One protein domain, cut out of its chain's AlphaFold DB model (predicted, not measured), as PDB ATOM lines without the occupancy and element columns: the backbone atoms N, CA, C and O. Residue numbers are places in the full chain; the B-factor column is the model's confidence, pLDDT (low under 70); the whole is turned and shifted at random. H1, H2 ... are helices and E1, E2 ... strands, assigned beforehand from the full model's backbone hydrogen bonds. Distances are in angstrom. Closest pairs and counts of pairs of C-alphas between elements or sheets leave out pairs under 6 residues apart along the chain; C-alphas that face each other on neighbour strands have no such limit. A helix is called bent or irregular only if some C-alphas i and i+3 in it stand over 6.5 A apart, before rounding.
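AT A GLANCE: This is residues 66 to 79 and 89 to 196 of the 321 residues of the protein "Hypothetical protein" of Alexandrium monilatum (UniProt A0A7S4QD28). H3, H4 and H6 form a triangle of helices, and bent H2 packs on H3 and H4, its arm H2a crossing one end of both. At one end of the long axis E1 and residues 66 to 79 lie away from this body; residues 72 to 79 stick out. You read 122 residues, mostly helix: E1, then H1 to H6. The whole is loose, radius of gyration of the C-alphas 17.0 A, spanning 62 by 32 by 23 A.

HOW THE PARTS SIT: First comes E1, residues 89 to 94, which pairs with no named strand. H2, residues 106 to 130, is one helix by its hydrogen bonds but bent, C-alphas 118 to 121 spanning 9.0 A; its arms are H2a, 106 to 118, and H2b, 121 to 130, irregular at C-alphas 122 to 125, 7.0 A. H1, residues 100 to 103, touches H2a, closest C-alphas Leu 101 and Val 109, 4.7 A. Next find the hub, H3, residues 143 to 155, and H4, residues 162 to 177, only just irregular at C-alphas 167 to 170, 6.9 A. They form a helical hairpin at a shallow tilt of 25 degrees, closest C-alphas Ala 144 and Ala 175, 6.0 A. H5, residues 179 to 182, touches no helix. H6, residues 186 to 196, touches H4, closest C-alphas Arg 165 and Leu 196, 5.4 A. O i to N i+4 pairs are within hydrogen-bond range throughout H2a and H3, but 2 of 6 in H2b (i+3: 4 of 7), 10 of 12 in H4 and 6 of 7 in H6.

IN THESE COORDINATES: Find C-alpha 89 at (-21.559, -15.317, -6.301), where E1 begins its 16.5 A. H3 spans 18.3 A, H4 22.9 A; H6 ends at C-alpha 196, (4.319, 13.624, 2.731).

THE WHOLE: Residues 80 to 88 are not printed; C-alphas 79 and 89 are 13.8 A apart. The H2 to H3 link is long. Residues 181 to 186 have pLDDT under 70.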
ATOM      1  N   HIS A  66     -16.024 -15.182 -11.746       93.56
ATOM      2  CA  HIS A  66     -17.002 -16.233 -11.471       93.56
ATOM      3  C   HIS A  66     -16.298 -17.590 -11.511       93.56
ATOM      4  O   HIS A  66     -15.669 -17.937 -12.510       93.56
ATOM      5  N   GLY A  67     -16.321 -18.335 -10.401       88.56
ATOM      6  CA  GLY A  67     -15.602 -19.614 -10.303       88.56
ATOM      7  C   GLY A  67     -14.091 -19.504 -10.568       88.56
ATOM      8  O   GLY A  67     -13.486 -20.443 -11.070       88.56
ATOM      9  N   GLY A  68     -13.488 -18.342 -10.291       88.56
ATOM     10  CA  GLY A  68     -12.071 -18.064 -10.553       88.56
ATOM     11  C   GLY A  68     -11.743 -17.586 -11.973       88.56
ATOM     12  O   GLY A  68     -10.598 -17.222 -12.226       88.56
ATOM     13  N   ARG A  69     -12.720 -17.528 -12.886       92.38
ATOM     14  CA  ARG A  69     -12.548 -16.983 -14.240       92.38
ATOM     15  C   ARG A  69     -12.954 -15.512 -14.291       92.38
ATOM     16  O   ARG A  69     -14.034 -15.168 -13.822       92.38
ATOM     17  N   GLU A  70     -12.113 -14.673 -14.892       93.50
ATOM     18  CA  GLU A  70     -12.442 -13.272 -15.175       93.50
ATOM     19  C   GLU A  70     -13.526 -13.161 -16.249       93.50
ATOM     20  O   GLU A  70     -13.473 -13.852 -17.269       93.50
ATOM     21  N   LEU A  71     -14.506 -12.301 -15.981       93.69
ATOM     22  CA  LEU A  71     -15.603 -11.991 -16.887       93.69
ATOM     23  C   LEU A  71     -15.275 -10.761 -17.746       93.69
ATOM     24  O   LEU A  71     -14.726  -9.775 -17.243       93.69
ATOM     25  N   CYS A  72     -15.650 -10.815 -19.023       93.62
ATOM     26  CA  CYS A  72     -15.565  -9.702 -19.967       93.62
ATOM     27  C   CYS A  72     -16.718  -8.717 -19.743       93.62
ATOM     28  O   CYS A  72     -17.796  -9.109 -19.301       93.62
ATOM     29  N   ASP A  73     -16.514  -7.435 -20.055       92.12
ATOM     30  CA  ASP A  73     -17.521  -6.387 -19.822       92.12
ATOM     31  C   ASP A  73     -18.797  -6.587 -20.652       92.12
ATOM     32  O   ASP A  73     -19.871  -6.134 -20.248       92.12
ATOM     33  N   GLU A  74     -18.674  -7.295 -21.772       94.56
ATOM     34  CA  GLU A  74     -19.734  -7.655 -22.708       94.56
ATOM     35  C   GLU A  74     -20.468  -8.953 -22.334       94.56
ATOM     36  O   GLU A  74     -21.493  -9.254 -22.947       94.56
ATOM     37  N   ASP A  75     -19.989  -9.719 -21.344       92.31
ATOM     38  CA  ASP A  75     -20.632 -10.975 -20.946       92.31
ATOM     39  C   ASP A  75     -22.048 -10.704 -20.410       92.31
ATOM     40  O   ASP A  75     -22.257  -9.860 -19.531       92.31
ATOM     41  N   CYS A  76     -23.028 -11.449 -20.926       91.88
ATOM     42  CA  CYS A  76     -24.425 -11.330 -20.518       91.88
ATOM     43  C   CYS A  76     -24.688 -12.033 -19.182       91.88
ATOM     44  O   CYS A  76     -24.272 -13.174 -18.957       91.88
ATOM     45  N   VAL A  77     -25.481 -11.384 -18.332       89.31
ATOM     46  CA  VAL A  77     -25.924 -11.884 -17.024       89.31
ATOM     47  C   VAL A  77     -26.606 -13.246 -17.117       89.31
ATOM     48  O   VAL A  77     -26.298 -14.133 -16.321       89.31
ATOM     49  N   GLU A  78     -27.481 -13.437 -18.105       87.94
ATOM     50  CA  GLU A  78     -28.166 -14.710 -18.350       87.94
ATOM     51  C   GLU A  78     -27.177 -15.873 -18.542       87.94
ATOM     52  O   GLU A  78     -27.309 -16.928 -17.916       87.94
ATOM     53  N   SER A  79     -26.125 -15.652 -19.340       88.19
ATOM     54  CA  SER A  79     -25.090 -16.658 -19.597       88.19
ATOM     55  C   SER A  79     -24.278 -16.986 -18.346       88.19
ATOM     56  O   SER A  79     -23.815 -18.115 -18.200       88.19
ATOM     57  N   THR A  89     -22.635 -15.963  -7.065       91.31
ATOM     58  CA  THR A  89     -21.559 -15.317  -6.301       91.31
ATOM     59  C   THR A  89     -20.435 -14.896  -7.238       91.31
ATOM     60  O   THR A  89     -19.872 -15.728  -7.947       91.31
ATOM     61  N   LEU A  90     -20.097 -13.608  -7.221       91.94
ATOM     62  CA  LEU A  90     -18.964 -13.039  -7.945       91.94
ATOM     63  C   LEU A  90     -17.907 -12.563  -6.958       91.94
ATOM     64  O   LEU A  90     -18.236 -12.019  -5.906       91.94
ATOM     65  N   THR A  91     -16.641 -12.692  -7.331       89.19
ATOM     66  CA  THR A  91     -15.535 -12.092  -6.582       89.19
ATOM     67  C   THR A  91     -15.114 -10.797  -7.259       89.19
ATOM     68  O   THR A  91     -14.793 -10.800  -8.447       89.19
ATOM     69  N   LEU A  92     -15.084  -9.696  -6.511       87.38
ATOM     70  CA  LEU A  92     -14.584  -8.409  -6.986       87.38
ATOM     71  C   LEU A  92     -13.123  -8.219  -6.585       87.38
ATOM     72  O   LEU A  92     -12.781  -8.163  -5.403       87.38
ATOM     73  N   VAL A  93     -12.274  -8.046  -7.593       85.56
ATOM     74  CA  VAL A  93     -10.864  -7.690  -7.441       85.56
ATOM     75  C   VAL A  93     -10.646  -6.308  -8.043       85.56
ATOM     76  O   VAL A  93     -11.067  -6.037  -9.165       85.56
ATOM     77  N   VAL A  94      -9.987  -5.420  -7.301       82.25
ATOM     78  CA  VAL A  94      -9.562  -4.114  -7.821       82.25
ATOM     79  C   VAL A  94      -8.107  -4.234  -8.260       82.25
ATOM     80  O   VAL A  94      -7.237  -4.537  -7.447       82.25
ATOM     81  N   VAL A  95      -7.841  -4.018  -9.547       84.06
ATOM     82  CA  VAL A  95      -6.494  -4.075 -10.122       84.06
ATOM     83  C   VAL A  95      -6.160  -2.708 -10.681       84.06
ATOM     84  O   VAL A  95      -6.614  -2.369 -11.764       84.06
ATOM     85  N   VAL A  96      -5.358  -1.930  -9.955       85.19
ATOM     86  CA  VAL A  96      -4.843  -0.645 -10.445       85.19
ATOM     87  C   VAL A  96      -3.450  -0.849 -11.026       85.19
ATOM     88  O   VAL A  96      -2.589  -1.454 -10.376       85.19
ATOM     89  N   ASP A  97      -3.226  -0.328 -12.232       88.25
ATOM     90  CA  ASP A  97      -1.886  -0.151 -12.787       88.25
ATOM     91  C   ASP A  97      -1.273   1.130 -12.197       88.25
ATOM     92  O   ASP A  97      -1.664   2.242 -12.571       88.25
ATOM     93  N   PRO A  98      -0.319   1.010 -11.260       88.38
ATOM     94  CA  PRO A  98       0.211   2.159 -10.545       88.38
ATOM     95  C   PRO A  98       1.052   3.058 -11.468       88.38
ATOM     96  O   PRO A  98       1.216   4.239 -11.165       88.38
ATOM     97  N   SER A  99       1.523   2.557 -12.623       90.75
ATOM     98  CA  SER A  99       2.264   3.351 -13.614       90.75
ATOM     99  C   SER A  99       1.440   4.529 -14.141       90.75
ATOM    100  O   SER A  99       1.999   5.572 -14.489       90.75
ATOM    101  N   ARG A 100       0.103   4.429 -14.098       91.94
ATOM    102  CA  ARG A 100      -0.817   5.516 -14.458       91.94
ATOM    103  C   ARG A 100      -0.665   6.753 -13.585       91.94
ATOM    104  O   ARG A 100      -0.906   7.845 -14.085       91.94
ATOM    105  N   LEU A 101      -0.191   6.617 -12.346       91.94
ATOM    106  CA  LEU A 101       0.110   7.766 -11.488       91.94
ATOM    107  C   LEU A 101       1.257   8.632 -12.034       91.94
ATOM    108  O   LEU A 101       1.335   9.819 -11.727       91.94
ATOM    109  N   VAL A 102       2.151   8.043 -12.831       92.75
ATOM    110  CA  VAL A 102       3.357   8.704 -13.352       92.75
ATOM    111  C   VAL A 102       3.203   9.035 -14.839       92.75
ATOM    112  O   VAL A 102       3.524  10.144 -15.277       92.75
ATOM    113  N   LEU A 103       2.679   8.084 -15.614       92.25
ATOM    114  CA  LEU A 103       2.616   8.125 -17.076       92.25
ATOM    115  C   LEU A 103       1.229   8.507 -17.620       92.25
ATOM    116  O   LEU A 103       1.106   8.808 -18.804       92.25
ATOM    117  N   GLY A 104       0.189   8.513 -16.783       89.81
ATOM    118  CA  GLY A 104      -1.188   8.765 -17.208       89.81
ATOM    119  C   GLY A 104      -1.481  10.209 -17.637       89.81
ATOM    120  O   GLY A 104      -0.720  11.149 -17.375       89.81
ATOM    121  N   SER A 105      -2.637  10.386 -18.285       92.94
ATOM    122  CA  SER A 105      -3.290  11.694 -18.412       92.94
ATOM    123  C   SER A 105      -3.726  12.203 -17.026       92.94
ATOM    124  O   SER A 105      -3.826  11.403 -16.095       92.94
ATOM    125  N   PRO A 106      -3.999  13.508 -16.849       90.88
ATOM    126  CA  PRO A 106      -4.479  14.038 -15.569       90.88
ATOM    127  C   PRO A 106      -5.716  13.306 -15.022       90.88
ATOM    128  O   PRO A 106      -5.779  13.019 -13.830       90.88
ATOM    129  N   GLU A 107      -6.654  12.940 -15.897       88.88
ATOM    130  CA  GLU A 107      -7.844  12.153 -15.547       88.88
ATOM    131  C   GLU A 107      -7.465  10.749 -15.058       88.88
ATOM    132  O   GLU A 107      -7.868  10.346 -13.970       88.88
ATOM    133  N   ALA A 108      -6.593  10.044 -15.789       88.69
ATOM    134  CA  ALA A 108      -6.134   8.712 -15.394       88.69
ATOM    135  C   ALA A 108      -5.331   8.723 -14.080       88.69
ATOM    136  O   ALA A 108      -5.404   7.766 -13.309       88.69
ATOM    137  N   VAL A 109      -4.573   9.792 -13.805       90.56
ATOM    138  CA  VAL A 109      -3.880   9.980 -12.521       90.56
ATOM    139  C   VAL A 109      -4.900  10.126 -11.392       90.56
ATOM    140  O   VAL A 109      -4.760   9.457 -10.369       90.56
ATOM    141  N   ALA A 110      -5.921  10.972 -11.567       88.25
ATOM    142  CA  ALA A 110      -6.957  11.187 -10.559       88.25
ATOM    143  C   ALA A 110      -7.752   9.903 -10.272       88.25
ATOM    144  O   ALA A 110      -7.963   9.559  -9.109       88.25
ATOM    145  N   GLU A 111      -8.123   9.155 -11.315       86.31
ATOM    146  CA  GLU A 111      -8.799   7.861 -11.181       86.31
ATOM    147  C   GLU A 111      -7.929   6.823 -10.466       86.31
ATOM    148  O   GLU A 111      -8.395   6.170  -9.530       86.31
ATOM    149  N   ALA A 112      -6.661   6.676 -10.866       89.75
ATOM    150  CA  ALA A 112      -5.741   5.733 -10.236       89.75
ATOM    151  C   ALA A 112      -5.471   6.099  -8.767       89.75
ATOM    152  O   ALA A 112      -5.446   5.219  -7.908       89.75
ATOM    153  N   ALA A 113      -5.310   7.389  -8.459       90.44
ATOM    154  CA  ALA A 113      -5.107   7.867  -7.095       90.44
ATOM    155  C   ALA A 113      -6.340   7.624  -6.217       90.44
ATOM    156  O   ALA A 113      -6.198   7.149  -5.092       90.44
ATOM    157  N   GLY A 114      -7.541   7.899  -6.738       86.44
ATOM    158  CA  GLY A 114      -8.799   7.609  -6.052       86.44
ATOM    159  C   GLY A 114      -8.982   6.115  -5.781       86.44
ATOM    160  O   GLY A 114      -9.304   5.733  -4.658       86.44
ATOM    161  N   ALA A 115      -8.697   5.270  -6.775       85.38
ATOM    162  CA  ALA A 115      -8.786   3.822  -6.635       85.38
ATOM    163  C   ALA A 115      -7.762   3.266  -5.632       85.38
ATOM    164  O   ALA A 115      -8.104   2.418  -4.815       85.38
ATOM    165  N   LEU A 116      -6.519   3.753  -5.636       87.88
ATOM    166  CA  LEU A 116      -5.518   3.324  -4.655       87.88
ATOM    167  C   LEU A 116      -5.883   3.782  -3.241       87.88
ATOM    168  O   LEU A 116      -5.786   2.984  -2.315       87.88
ATOM    169  N   GLU A 117      -6.357   5.017  -3.071       87.06
ATOM    170  CA  GLU A 117      -6.834   5.516  -1.774       87.06
ATOM    171  C   GLU A 117      -7.952   4.622  -1.213       87.06
ATOM    172  O   GLU A 117      -7.917   4.235  -0.045       87.06
ATOM    173  N   ALA A 118      -8.892   4.221  -2.074       81.00
ATOM    174  CA  ALA A 118      -9.991   3.318  -1.744       81.00
ATOM    175  C   ALA A 118      -9.535   1.947  -1.242       81.00
ATOM    176  O   ALA A 118     -10.144   1.368  -0.343       81.00
ATOM    177  N   MET A 119      -8.452   1.420  -1.816       80.88
ATOM    178  CA  MET A 119      -7.898   0.119  -1.437       80.88
ATOM    179  C   MET A 119      -7.304   0.123  -0.023       80.88
ATOM    180  O   MET A 119      -7.066  -0.948   0.542       80.88
ATOM    181  N   GLY A 120      -7.033   1.298   0.557       83.50
ATOM    182  CA  GLY A 120      -6.412   1.419   1.870       83.50
ATOM    183  C   GLY A 120      -5.108   0.620   1.938       83.50
ATOM    184  O   GLY A 120      -4.235   0.754   1.087       83.50
ATOM    185  N   ALA A 121      -4.972  -0.277   2.917       81.81
ATOM    186  CA  ALA A 121      -3.775  -1.114   3.045       81.81
ATOM    187  C   ALA A 121      -3.532  -2.062   1.850       81.81
ATOM    188  O   ALA A 121      -2.399  -2.496   1.645       81.81
ATOM    189  N   GLY A 122      -4.559  -2.359   1.046       82.19
ATOM    190  CA  GLY A 122      -4.427  -3.149  -0.177       82.19
ATOM    191  C   GLY A 122      -3.627  -2.454  -1.285       82.19
ATOM    192  O   GLY A 122      -3.212  -3.124  -2.224       82.19
ATOM    193  N   MET A 123      -3.368  -1.142  -1.184       89.06
ATOM    194  CA  MET A 123      -2.594  -0.397  -2.188       89.06
ATOM    195  C   MET A 123      -1.088  -0.713  -2.161       89.06
ATOM    196  O   MET A 123      -0.398  -0.545  -3.165       89.06
ATOM    197  N   ASP A 124      -0.572  -1.187  -1.025       88.06
ATOM    198  CA  ASP A 124       0.861  -1.374  -0.763       88.06
ATOM    199  C   ASP A 124       1.593  -2.229  -1.822       88.06
ATOM    200  O   ASP A 124       2.649  -1.803  -2.307       88.06
ATOM    201  N   PRO A 125       1.067  -3.398  -2.248       87.94
ATOM    202  CA  PRO A 125       1.707  -4.195  -3.293       87.94
ATOM    203  C   PRO A 125       1.690  -3.510  -4.663       87.94
ATOM    204  O   PRO A 125       2.594  -3.736  -5.461       87.94
ATOM    205  N   HIS A 126       0.688  -2.670  -4.939       89.81
ATOM    206  CA  HIS A 126       0.598  -1.930  -6.198       89.81
ATOM    207  C   HIS A 126       1.651  -0.830  -6.225       89.81
ATOM    208  O   HIS A 126       2.458  -0.781  -7.146       89.81
ATOM    209  N   LEU A 127       1.724  -0.003  -5.180       91.81
ATOM    210  CA  LEU A 127       2.736   1.050  -5.098       91.81
ATOM    211  C   LEU A 127       4.158   0.495  -5.115       91.81
ATOM    212  O   LEU A 127       5.014   1.073  -5.775       91.81
ATOM    213  N   SER A 128       4.398  -0.653  -4.476       91.56
ATOM    214  CA  SER A 128       5.725  -1.278  -4.473       91.56
ATOM    215  C   SER A 128       6.257  -1.558  -5.884       91.56
ATOM    216  O   SER A 128       7.457  -1.435  -6.098       91.56
ATOM    217  N   ARG A 129       5.384  -1.831  -6.868       92.19
ATOM    218  CA  ARG A 129       5.786  -2.045  -8.272       92.19
ATOM    219  C   ARG A 129       6.344  -0.792  -8.946       92.19
ATOM    220  O   ARG A 129       7.148  -0.921  -9.855       92.19
ATOM    221  N   LEU A 130       5.950   0.409  -8.513       94.19
ATOM    222  CA  LEU A 130       6.553   1.660  -9.006       94.19
ATOM    223  C   LEU A 130       7.987   1.851  -8.521       94.19
ATOM    224  O   LEU A 130       8.734   2.640  -9.091       94.19
ATOM    225  N   PHE A 131       8.332   1.174  -7.432       95.00
ATOM    226  CA  PHE A 131       9.618   1.265  -6.767       95.00
ATOM    227  C   PHE A 131      10.398  -0.040  -6.880       95.00
ATOM    228  O   PHE A 131      11.266  -0.279  -6.047       95.00
ATOM    229  N   ALA A 132      10.100  -0.856  -7.890       93.94
ATOM    230  CA  ALA A 132      10.836  -2.066  -8.205       93.94
ATOM    231  C   ALA A 132      11.446  -1.967  -9.611       93.94
ATOM    232  O   ALA A 132      10.861  -1.335 -10.495       93.94
ATOM    233  N   ASP A 133      12.620  -2.559  -9.808       92.50
ATOM    234  CA  ASP A 133      13.210  -2.744 -11.133       92.50
ATOM    235  C   ASP A 133      12.592  -3.949 -11.874       92.50
ATOM    236  O   ASP A 133      11.625  -4.563 -11.416       92.50
ATOM    237  N   GLU A 134      13.142  -4.297 -13.041       89.88
ATOM    238  CA  GLU A 134      12.673  -5.436 -13.844       89.88
ATOM    239  C   GLU A 134      12.836  -6.791 -13.134       89.88
ATOM    240  O   GLU A 134      12.090  -7.727 -13.427       89.88
ATOM    241  N   ALA A 135      13.773  -6.903 -12.186       90.69
ATOM    242  CA  ALA A 135      13.976  -8.097 -11.368       90.69
ATOM    243  C   ALA A 135      13.046  -8.138 -10.140       90.69
ATOM    244  O   ALA A 135      12.985  -9.153  -9.447       90.69
ATOM    245  N   GLY A 136      12.297  -7.061  -9.883       88.62
ATOM    246  CA  GLY A 136      11.452  -6.918  -8.702       88.62
ATOM    247  C   GLY A 136      12.199  -6.395  -7.472       88.62
ATOM    248  O   GLY A 136      11.615  -6.368  -6.386       88.62
ATOM    249  N   GLU A 137      13.455  -5.970  -7.618       90.50
ATOM    250  CA  GLU A 137      14.264  -5.450  -6.519       90.50
ATOM    251  C   GLU A 137      13.964  -3.966  -6.258       90.50
ATOM    252  O   GLU A 137      13.667  -3.218  -7.194       90.50
ATOM    253  N   PRO A 138      14.037  -3.491  -4.999       90.25
ATOM    254  CA  PRO A 138      13.750  -2.099  -4.676       90.25
ATOM    255  C   PRO A 138      14.666  -1.115  -5.416       90.25
ATOM    256  O   PRO A 138      15.895  -1.184  -5.304       90.25
ATOM    257  N   LEU A 139      14.062  -0.127  -6.083       90.69
ATOM    258  CA  LEU A 139      14.781   0.971  -6.721       90.69
ATOM    259  C   LEU A 139      15.645   1.704  -5.691       90.69
ATOM    260  O   LEU A 139      15.162   2.178  -4.658       90.69
ATOM    261  N   GLN A 140      16.924   1.856  -6.017       86.81
ATOM    262  CA  GLN A 140      17.841   2.686  -5.248       86.81
ATOM    263  C   GLN A 140      17.663   4.169  -5.604       86.81
ATOM    264  O   GLN A 140      17.036   4.539  -6.606       86.81
ATOM    265  N   ALA A 141      18.207   5.057  -4.771       84.75
ATOM    266  CA  ALA A 141      18.364   6.445  -5.187       84.75
ATOM    267  C   ALA A 141      19.396   6.507  -6.331       84.75
ATOM    268  O   ALA A 141      20.405   5.826  -6.232       84.75
ATOM    269  N   PRO A 142      19.190   7.310  -7.393       88.75
ATOM    270  CA  PRO A 142      18.222   8.405  -7.508       88.75
ATOM    271  C   PRO A 142      16.860   8.025  -8.111       88.75
ATOM    272  O   PRO A 142      15.946   8.846  -8.052       88.75
ATOM    273  N   ALA A 143      16.697   6.823  -8.669       90.69
ATOM    274  CA  ALA A 143      15.486   6.435  -9.400       90.69
ATOM    275  C   ALA A 143      14.224   6.514  -8.522       90.69
ATOM    276  O   ALA A 143      13.217   7.101  -8.922       90.69
ATOM    277  N   ALA A 144      14.300   6.037  -7.275       92.19
ATOM    278  CA  ALA A 144      13.190   6.154  -6.326       92.19
ATOM    279  C   ALA A 144      12.797   7.619  -6.035       92.19
ATOM    280  O   ALA A 144      11.616   7.933  -5.883       92.19
ATOM    281  N   GLU A 145      13.765   8.545  -5.992       92.12
ATOM    282  CA  GLU A 145      13.473   9.973  -5.807       92.12
ATOM    283  C   GLU A 145      12.773  10.581  -7.022       92.12
ATOM    284  O   GLU A 145      11.939  11.469  -6.865       92.12
ATOM    285  N   GLU A 146      13.124  10.137  -8.228       92.56
ATOM    286  CA  GLU A 146      12.510  10.599  -9.474       92.56
ATOM    287  C   GLU A 146      11.053  10.155  -9.567       92.56
ATOM    288  O   GLU A 146      10.193  10.979  -9.879       92.56
ATOM    289  N   VAL A 147      10.757   8.911  -9.184       95.00
ATOM    290  CA  VAL A 147       9.378   8.416  -9.076       95.00
ATOM    291  C   VAL A 147       8.588   9.235  -8.049       95.00
ATOM    292  O   VAL A 147       7.510   9.731  -8.366       95.00
ATOM    293  N   LEU A 148       9.122   9.450  -6.839       95.31
ATOM    294  CA  LEU A 148       8.444  10.246  -5.800       95.31
ATOM    295  C   LEU A 148       8.199  11.696  -6.226       95.31
ATOM    296  O   LEU A 148       7.144  12.259  -5.931       95.31
ATOM    297  N   ASP A 149       9.165  12.309  -6.910       93.44
ATOM    298  CA  ASP A 149       9.026  13.676  -7.401       93.44
ATOM    299  C   ASP A 149       7.985  13.770  -8.515       93.44
ATOM    300  O   ASP A 149       7.153  14.678  -8.494       93.44
ATOM    301  N   ALA A 150       7.981  12.812  -9.446       94.25
ATOM    302  CA  ALA A 150       6.971  12.727 -10.493       94.25
ATOM    303  C   ALA A 150       5.570  12.543  -9.896       94.25
ATOM    304  O   ALA A 150       4.646  13.251 -10.288       94.25
ATOM    305  N   LEU A 151       5.416  11.674  -8.890       95.31
ATOM    306  CA  LEU A 151       4.153  11.504  -8.167       95.31
ATOM    307  C   LEU A 151       3.690  12.812  -7.514       95.31
ATOM    308  O   LEU A 151       2.537  13.202  -7.683       95.31
ATOM    309  N   GLY A 152       4.581  13.523  -6.820       93.38
ATOM    310  CA  GLY A 152       4.259  14.812  -6.202       93.38
ATOM    311  C   GLY A 152       3.855  15.889  -7.217       93.38
ATOM    312  O   GLY A 152       2.930  16.661  -6.969       93.38
ATOM    313  N   GLN A 153       4.495  15.914  -8.391       93.38
ATOM    314  CA  GLN A 153       4.130  16.815  -9.488       93.38
ATOM    315  C   GLN A 153       2.769  16.461 -10.104       93.38
ATOM    316  O   GLN A 153       1.962  17.355 -10.343       93.38
ATOM    317  N   ARG A 154       2.506  15.170 -10.344       93.88
ATOM    318  CA  ARG A 154       1.287  14.679 -11.006       93.88
ATOM    319  C   ARG A 154       0.050  14.756 -10.119       93.88
ATOM    320  O   ARG A 154      -1.007  15.156 -10.591       93.88
ATOM    321  N   LEU A 155       0.187  14.401  -8.844       91.75
ATOM    322  CA  LEU A 155      -0.901  14.459  -7.860       91.75
ATOM    323  C   LEU A 155      -1.113  15.872  -7.311       91.75
ATOM    324  O   LEU A 155      -2.144  16.159  -6.706       91.75
ATOM    325  N   GLY A 156      -0.125  16.745  -7.502       91.50
ATOM    326  CA  GLY A 156      -0.067  18.057  -6.892       91.50
ATOM    327  C   GLY A 156       0.466  18.003  -5.459       91.50
ATOM    328  O   GLY A 156       0.091  17.174  -4.629       91.50
ATOM    329  N   TRP A 157       1.309  18.978  -5.126       89.00
ATOM    330  CA  TRP A 157       1.923  19.102  -3.800       89.00
ATOM    331  C   TRP A 157       0.927  19.420  -2.670       89.00
ATOM    332  O   TRP A 157       1.290  19.365  -1.497       89.00
ATOM    333  N   ALA A 158      -0.324  19.734  -3.011       83.19
ATOM    334  CA  ALA A 158      -1.423  19.986  -2.081       83.19
ATOM    335  C   ALA A 158      -2.485  18.864  -2.084       83.19
ATOM    336  O   ALA A 158      -3.607  19.091  -1.641       83.19
ATOM    337  N   SER A 159      -2.162  17.675  -2.612       78.31
ATOM    338  CA  SER A 159      -3.138  16.598  -2.811       78.31
ATOM    339  C   SER A 159      -3.845  16.146  -1.524       78.31
ATOM    340  O   SER A 159      -3.256  16.087  -0.439       78.31
ATOM    341  N   ALA A 160      -5.124  15.781  -1.664       82.50
ATOM    342  CA  ALA A 160      -5.975  15.311  -0.567       82.50
ATOM    343  C   ALA A 160      -5.787  13.816  -0.226       82.50
ATOM    344  O   ALA A 160      -6.342  13.349   0.763       82.50
ATOM    345  N   HIS A 161      -4.995  13.072  -1.007       88.31
ATOM    346  CA  HIS A 161      -4.791  11.625  -0.850       88.31
ATOM    347  C   HIS A 161      -3.842  11.316   0.325       88.31
ATOM    348  O   HIS A 161      -2.633  11.125   0.154       88.31
ATOM    349  N   GLU A 162      -4.354  11.375   1.554       88.62
ATOM    350  CA  GLU A 162      -3.566  11.156   2.771       88.62
ATOM    351  C   GLU A 162      -3.106   9.700   2.920       88.62
ATOM    352  O   GLU A 162      -1.955   9.468   3.310       88.62
ATOM    353  N   GLY A 163      -3.950   8.728   2.572       88.62
ATOM    354  CA  GLY A 163      -3.629   7.302   2.578       88.62
ATOM    355  C   GLY A 163      -2.497   6.972   1.610       88.62
ATOM    356  O   GLY A 163      -1.498   6.375   2.015       88.62
ATOM    357  N   LEU A 164      -2.585   7.467   0.376       90.81
ATOM    358  CA  LEU A 164      -1.555   7.327  -0.649       90.81
ATOM    359  C   LEU A 164      -0.225   7.941  -0.204       90.81
ATOM    360  O   LEU A 164       0.808   7.273  -0.228       90.81
ATOM    361  N   ARG A 165      -0.229   9.190   0.285       92.06
ATOM    362  CA  ARG A 165       0.990   9.817   0.832       92.06
ATOM    363  C   ARG A 165       1.569   9.003   1.984       92.06
ATOM    364  O   ARG A 165       2.778   8.828   2.078       92.06
ATOM    365  N   THR A 166       0.714   8.470   2.846       90.94
ATOM    366  CA  THR A 166       1.124   7.620   3.963       90.94
ATOM    367  C   THR A 166       1.797   6.328   3.490       90.94
ATOM    368  O   THR A 166       2.815   5.934   4.065       90.94
ATOM    369  N   ALA A 167       1.271   5.696   2.440       91.81
ATOM    370  CA  ALA A 167       1.823   4.479   1.850       91.81
ATOM    371  C   ALA A 167       3.146   4.721   1.094       91.81
ATOM    372  O   ALA A 167       3.974   3.821   1.001       91.81
ATOM    373  N   LEU A 168       3.404   5.951   0.637       94.38
ATOM    374  CA  LEU A 168       4.669   6.337  -0.005       94.38
ATOM    375  C   LEU A 168       5.826   6.584   0.978       94.38
ATOM    376  O   LEU A 168       6.987   6.639   0.565       94.38
ATOM    377  N   VAL A 169       5.546   6.720   2.281       94.44
ATOM    378  CA  VAL A 169       6.575   7.026   3.292       94.44
ATOM    379  C   VAL A 169       7.715   5.998   3.322       94.44
ATOM    380  O   VAL A 169       8.865   6.434   3.301       94.44
ATOM    381  N   PRO A 170       7.477   4.670   3.343       92.88
ATOM    382  CA  PRO A 170       8.559   3.683   3.342       92.88
ATOM    383  C   PRO A 170       9.503   3.826   2.140       92.88
ATOM    384  O   PRO A 170      10.717   3.743   2.310       92.88
ATOM    385  N   HIS A 171       8.969   4.132   0.953       93.56
ATOM    386  CA  HIS A 171       9.765   4.338  -0.260       93.56
ATOM    387  C   HIS A 171      10.624   5.608  -0.168       93.56
ATOM    388  O   HIS A 171      11.817   5.579  -0.467       93.56
ATOM    389  N   ALA A 172      10.060   6.708   0.345       94.31
ATOM    390  CA  ALA A 172      10.819   7.935   0.594       94.31
ATOM    391  C   ALA A 172      11.913   7.752   1.656       94.31
ATOM    392  O   ALA A 172      13.003   8.310   1.526       94.31
ATOM    393  N   MET A 173      11.649   6.948   2.690       94.12
ATOM    394  CA  MET A 173      12.655   6.598   3.694       94.12
ATOM    395  C   MET A 173      13.779   5.737   3.109       94.12
ATOM    396  O   MET A 173      14.936   5.969   3.454       94.12
ATOM    397  N   GLY A 174      13.465   4.801   2.206       91.88
ATOM    398  CA  GLY A 174      14.466   4.024   1.468       91.88
ATOM    399  C   GLY A 174      15.386   4.917   0.631       91.88
ATOM    400  O   GLY A 174      16.606   4.839   0.758       91.88
ATOM    401  N   ALA A 175      14.807   5.854  -0.127       91.12
ATOM    402  CA  ALA A 175      15.575   6.835  -0.896       91.12
ATOM    403  C   ALA A 175      16.457   7.725   0.003       91.12
ATOM    404  O   ALA A 175      17.629   7.947  -0.297       91.12
ATOM    405  N   LEU A 176      15.930   8.184   1.148       90.94
ATOM    406  CA  LEU A 176      16.688   8.985   2.116       90.94
ATOM    407  C   LEU A 176      17.872   8.223   2.727       90.94
ATOM    408  O   LEU A 176      18.902   8.841   3.005       90.94
ATOM    409  N   ALA A 177      17.713   6.921   2.976       87.75
ATOM    410  CA  ALA A 177      18.733   6.074   3.585       87.75
ATOM    411  C   ALA A 177      19.828   5.637   2.599       87.75
ATOM    412  O   ALA A 177      20.905   5.251   3.044       87.75
ATOM    413  N   SER A 178      19.582   5.726   1.289       85.44
ATOM    414  CA  SER A 178      20.562   5.353   0.270       85.44
ATOM    415  C   SER A 178      21.791   6.276   0.284       85.44
ATOM    416  O   SER A 178      21.699   7.517   0.354       85.44
ATOM    417  N   ASP A 179      22.965   5.649   0.199       73.25
ATOM    418  CA  ASP A 179      24.264   6.322   0.156       73.25
ATOM    419  C   ASP A 179      24.485   7.060  -1.179       73.25
ATOM    420  O   ASP A 179      25.137   8.108  -1.204       73.25
ATOM    421  N   GLU A 180      23.854   6.608  -2.267       70.12
ATOM    422  CA  GLU A 180      24.009   7.168  -3.620       70.12
ATOM    423  C   GLU A 180      23.349   8.547  -3.796       70.12
ATOM    424  O   GLU A 180      23.773   9.358  -4.622       70.12
ATOM    425  N   ALA A 181      22.383   8.901  -2.943       59.72
ATOM    426  CA  ALA A 181      21.734  10.217  -2.955       59.72
ATOM    427  C   ALA A 181      22.657  11.383  -2.503       59.72
ATOM    428  O   ALA A 181      22.204  12.509  -2.281       59.72
ATOM    429  N   ALA A 182      23.948  11.142  -2.225       56.06
ATOM    430  CA  ALA A 182      24.851  12.116  -1.594       56.06
ATOM    431  C   ALA A 182      25.248  13.284  -2.519       56.06
ATOM    432  O   ALA A 182      25.650  14.348  -2.040       56.06
ATOM    433  N   CYS A 183      25.062  13.143  -3.833       53.41
ATOM    434  CA  CYS A 183      25.485  14.136  -4.816       53.41
ATOM    435  C   CYS A 183      24.347  15.104  -5.207       53.41
ATOM    436  O   CYS A 183      23.471  14.804  -6.014       53.41
ATOM    437  N   GLY A 184      24.367  16.314  -4.634       56.88
ATOM    438  CA  GLY A 184      23.771  17.531  -5.218       56.88
ATOM    439  C   GLY A 184      22.247  17.732  -5.144       56.88
ATOM    440  O   GLY A 184      21.808  18.879  -5.113       56.88
ATOM    441  N   ARG A 185      21.421  16.682  -5.041       65.00
ATOM    442  CA  ARG A 185      19.942  16.778  -5.193       65.00
ATOM    443  C   ARG A 185      19.126  16.881  -3.899       65.00
ATOM    444  O   ARG A 185      17.904  16.791  -3.895       65.00
ATOM    445  N   SER A 186      19.805  17.192  -2.804       66.56
ATOM    446  CA  SER A 186      19.276  17.276  -1.433       66.56
ATOM    447  C   SER A 186      17.977  18.106  -1.232       66.56
ATOM    448  O   SER A 186      17.149  17.771  -0.384       66.56
ATOM    449  N   GLY A 187      17.717  19.121  -2.070       78.88
ATOM    450  CA  GLY A 187      16.475  19.907  -2.016       78.88
ATOM    451  C   GLY A 187      15.208  19.135  -2.419       78.88
ATOM    452  O   GLY A 187      14.129  19.421  -1.896       78.88
ATOM    453  N   ARG A 188      15.327  18.127  -3.295       87.25
ATOM    454  CA  ARG A 188      14.190  17.328  -3.777       87.25
ATOM    455  C   ARG A 188      13.580  16.496  -2.651       87.25
ATOM    456  O   ARG A 188      12.374  16.564  -2.438       87.25
ATOM    457  N   LEU A 189      14.409  15.800  -1.871       87.75
ATOM    458  CA  LEU A 189      13.949  15.026  -0.714       87.75
ATOM    459  C   LEU A 189      13.243  15.902   0.324       87.75
ATOM    460  O   LEU A 189      12.198  15.515   0.837       87.75
ATOM    461  N   CYS A 190      13.755  17.105   0.607       88.31
ATOM    462  CA  CYS A 190      13.087  18.020   1.537       88.31
ATOM    463  C   CYS A 190      11.686  18.415   1.049       88.31
ATOM    464  O   CYS A 190      10.755  18.461   1.851       88.31
ATOM    465  N   ARG A 191      11.525  18.649  -0.260       91.38
ATOM    466  CA  ARG A 191      10.216  18.904  -0.876       91.38
ATOM    467  C   ARG A 191       9.297  17.685  -0.772       91.38
ATOM    468  O   ARG A 191       8.163  17.841  -0.330       91.38
ATOM    469  N   ILE A 192       9.793  16.490  -1.104       94.19
ATOM    470  CA  ILE A 192       9.042  15.227  -0.989       94.19
ATOM    471  C   ILE A 192       8.564  15.022   0.452       94.19
ATOM    472  O   ILE A 192       7.378  14.819   0.682       94.19
ATOM    473  N   PHE A 193       9.441  15.146   1.448       94.88
ATOM    474  CA  PHE A 193       9.043  15.002   2.850       94.88
ATOM    475  C   PHE A 193       8.109  16.115   3.329       94.88
ATOM    476  O   PHE A 193       7.214  15.849   4.130       94.88
ATOM    477  N   GLY A 194       8.255  17.337   2.810       92.94
ATOM    478  CA  GLY A 194       7.288  18.412   3.027       92.94
ATOM    479  C   GLY A 194       5.888  18.043   2.528       92.94
ATOM    480  O   GLY A 194       4.910  18.271   3.236       92.94
ATOM    481  N   TRP A 195       5.805  17.408   1.359       94.12
ATOM    482  CA  TRP A 195       4.558  16.925   0.764       94.12
ATOM    483  C   TRP A 195       3.938  15.743   1.510       94.12
ATOM    484  O   TRP A 195       2.737  15.761   1.794       94.12
ATOM    485  N   LEU A 196       4.748  14.748   1.886       93.62
ATOM    486  CA  LEU A 196       4.319  13.624   2.731       93.62
ATOM    487  C   LEU A 196       3.865  14.105   4.122       93.62
ATOM    488  O   LEU A 196       3.025  13.480   4.771       93.62
TER     489      LEU A 196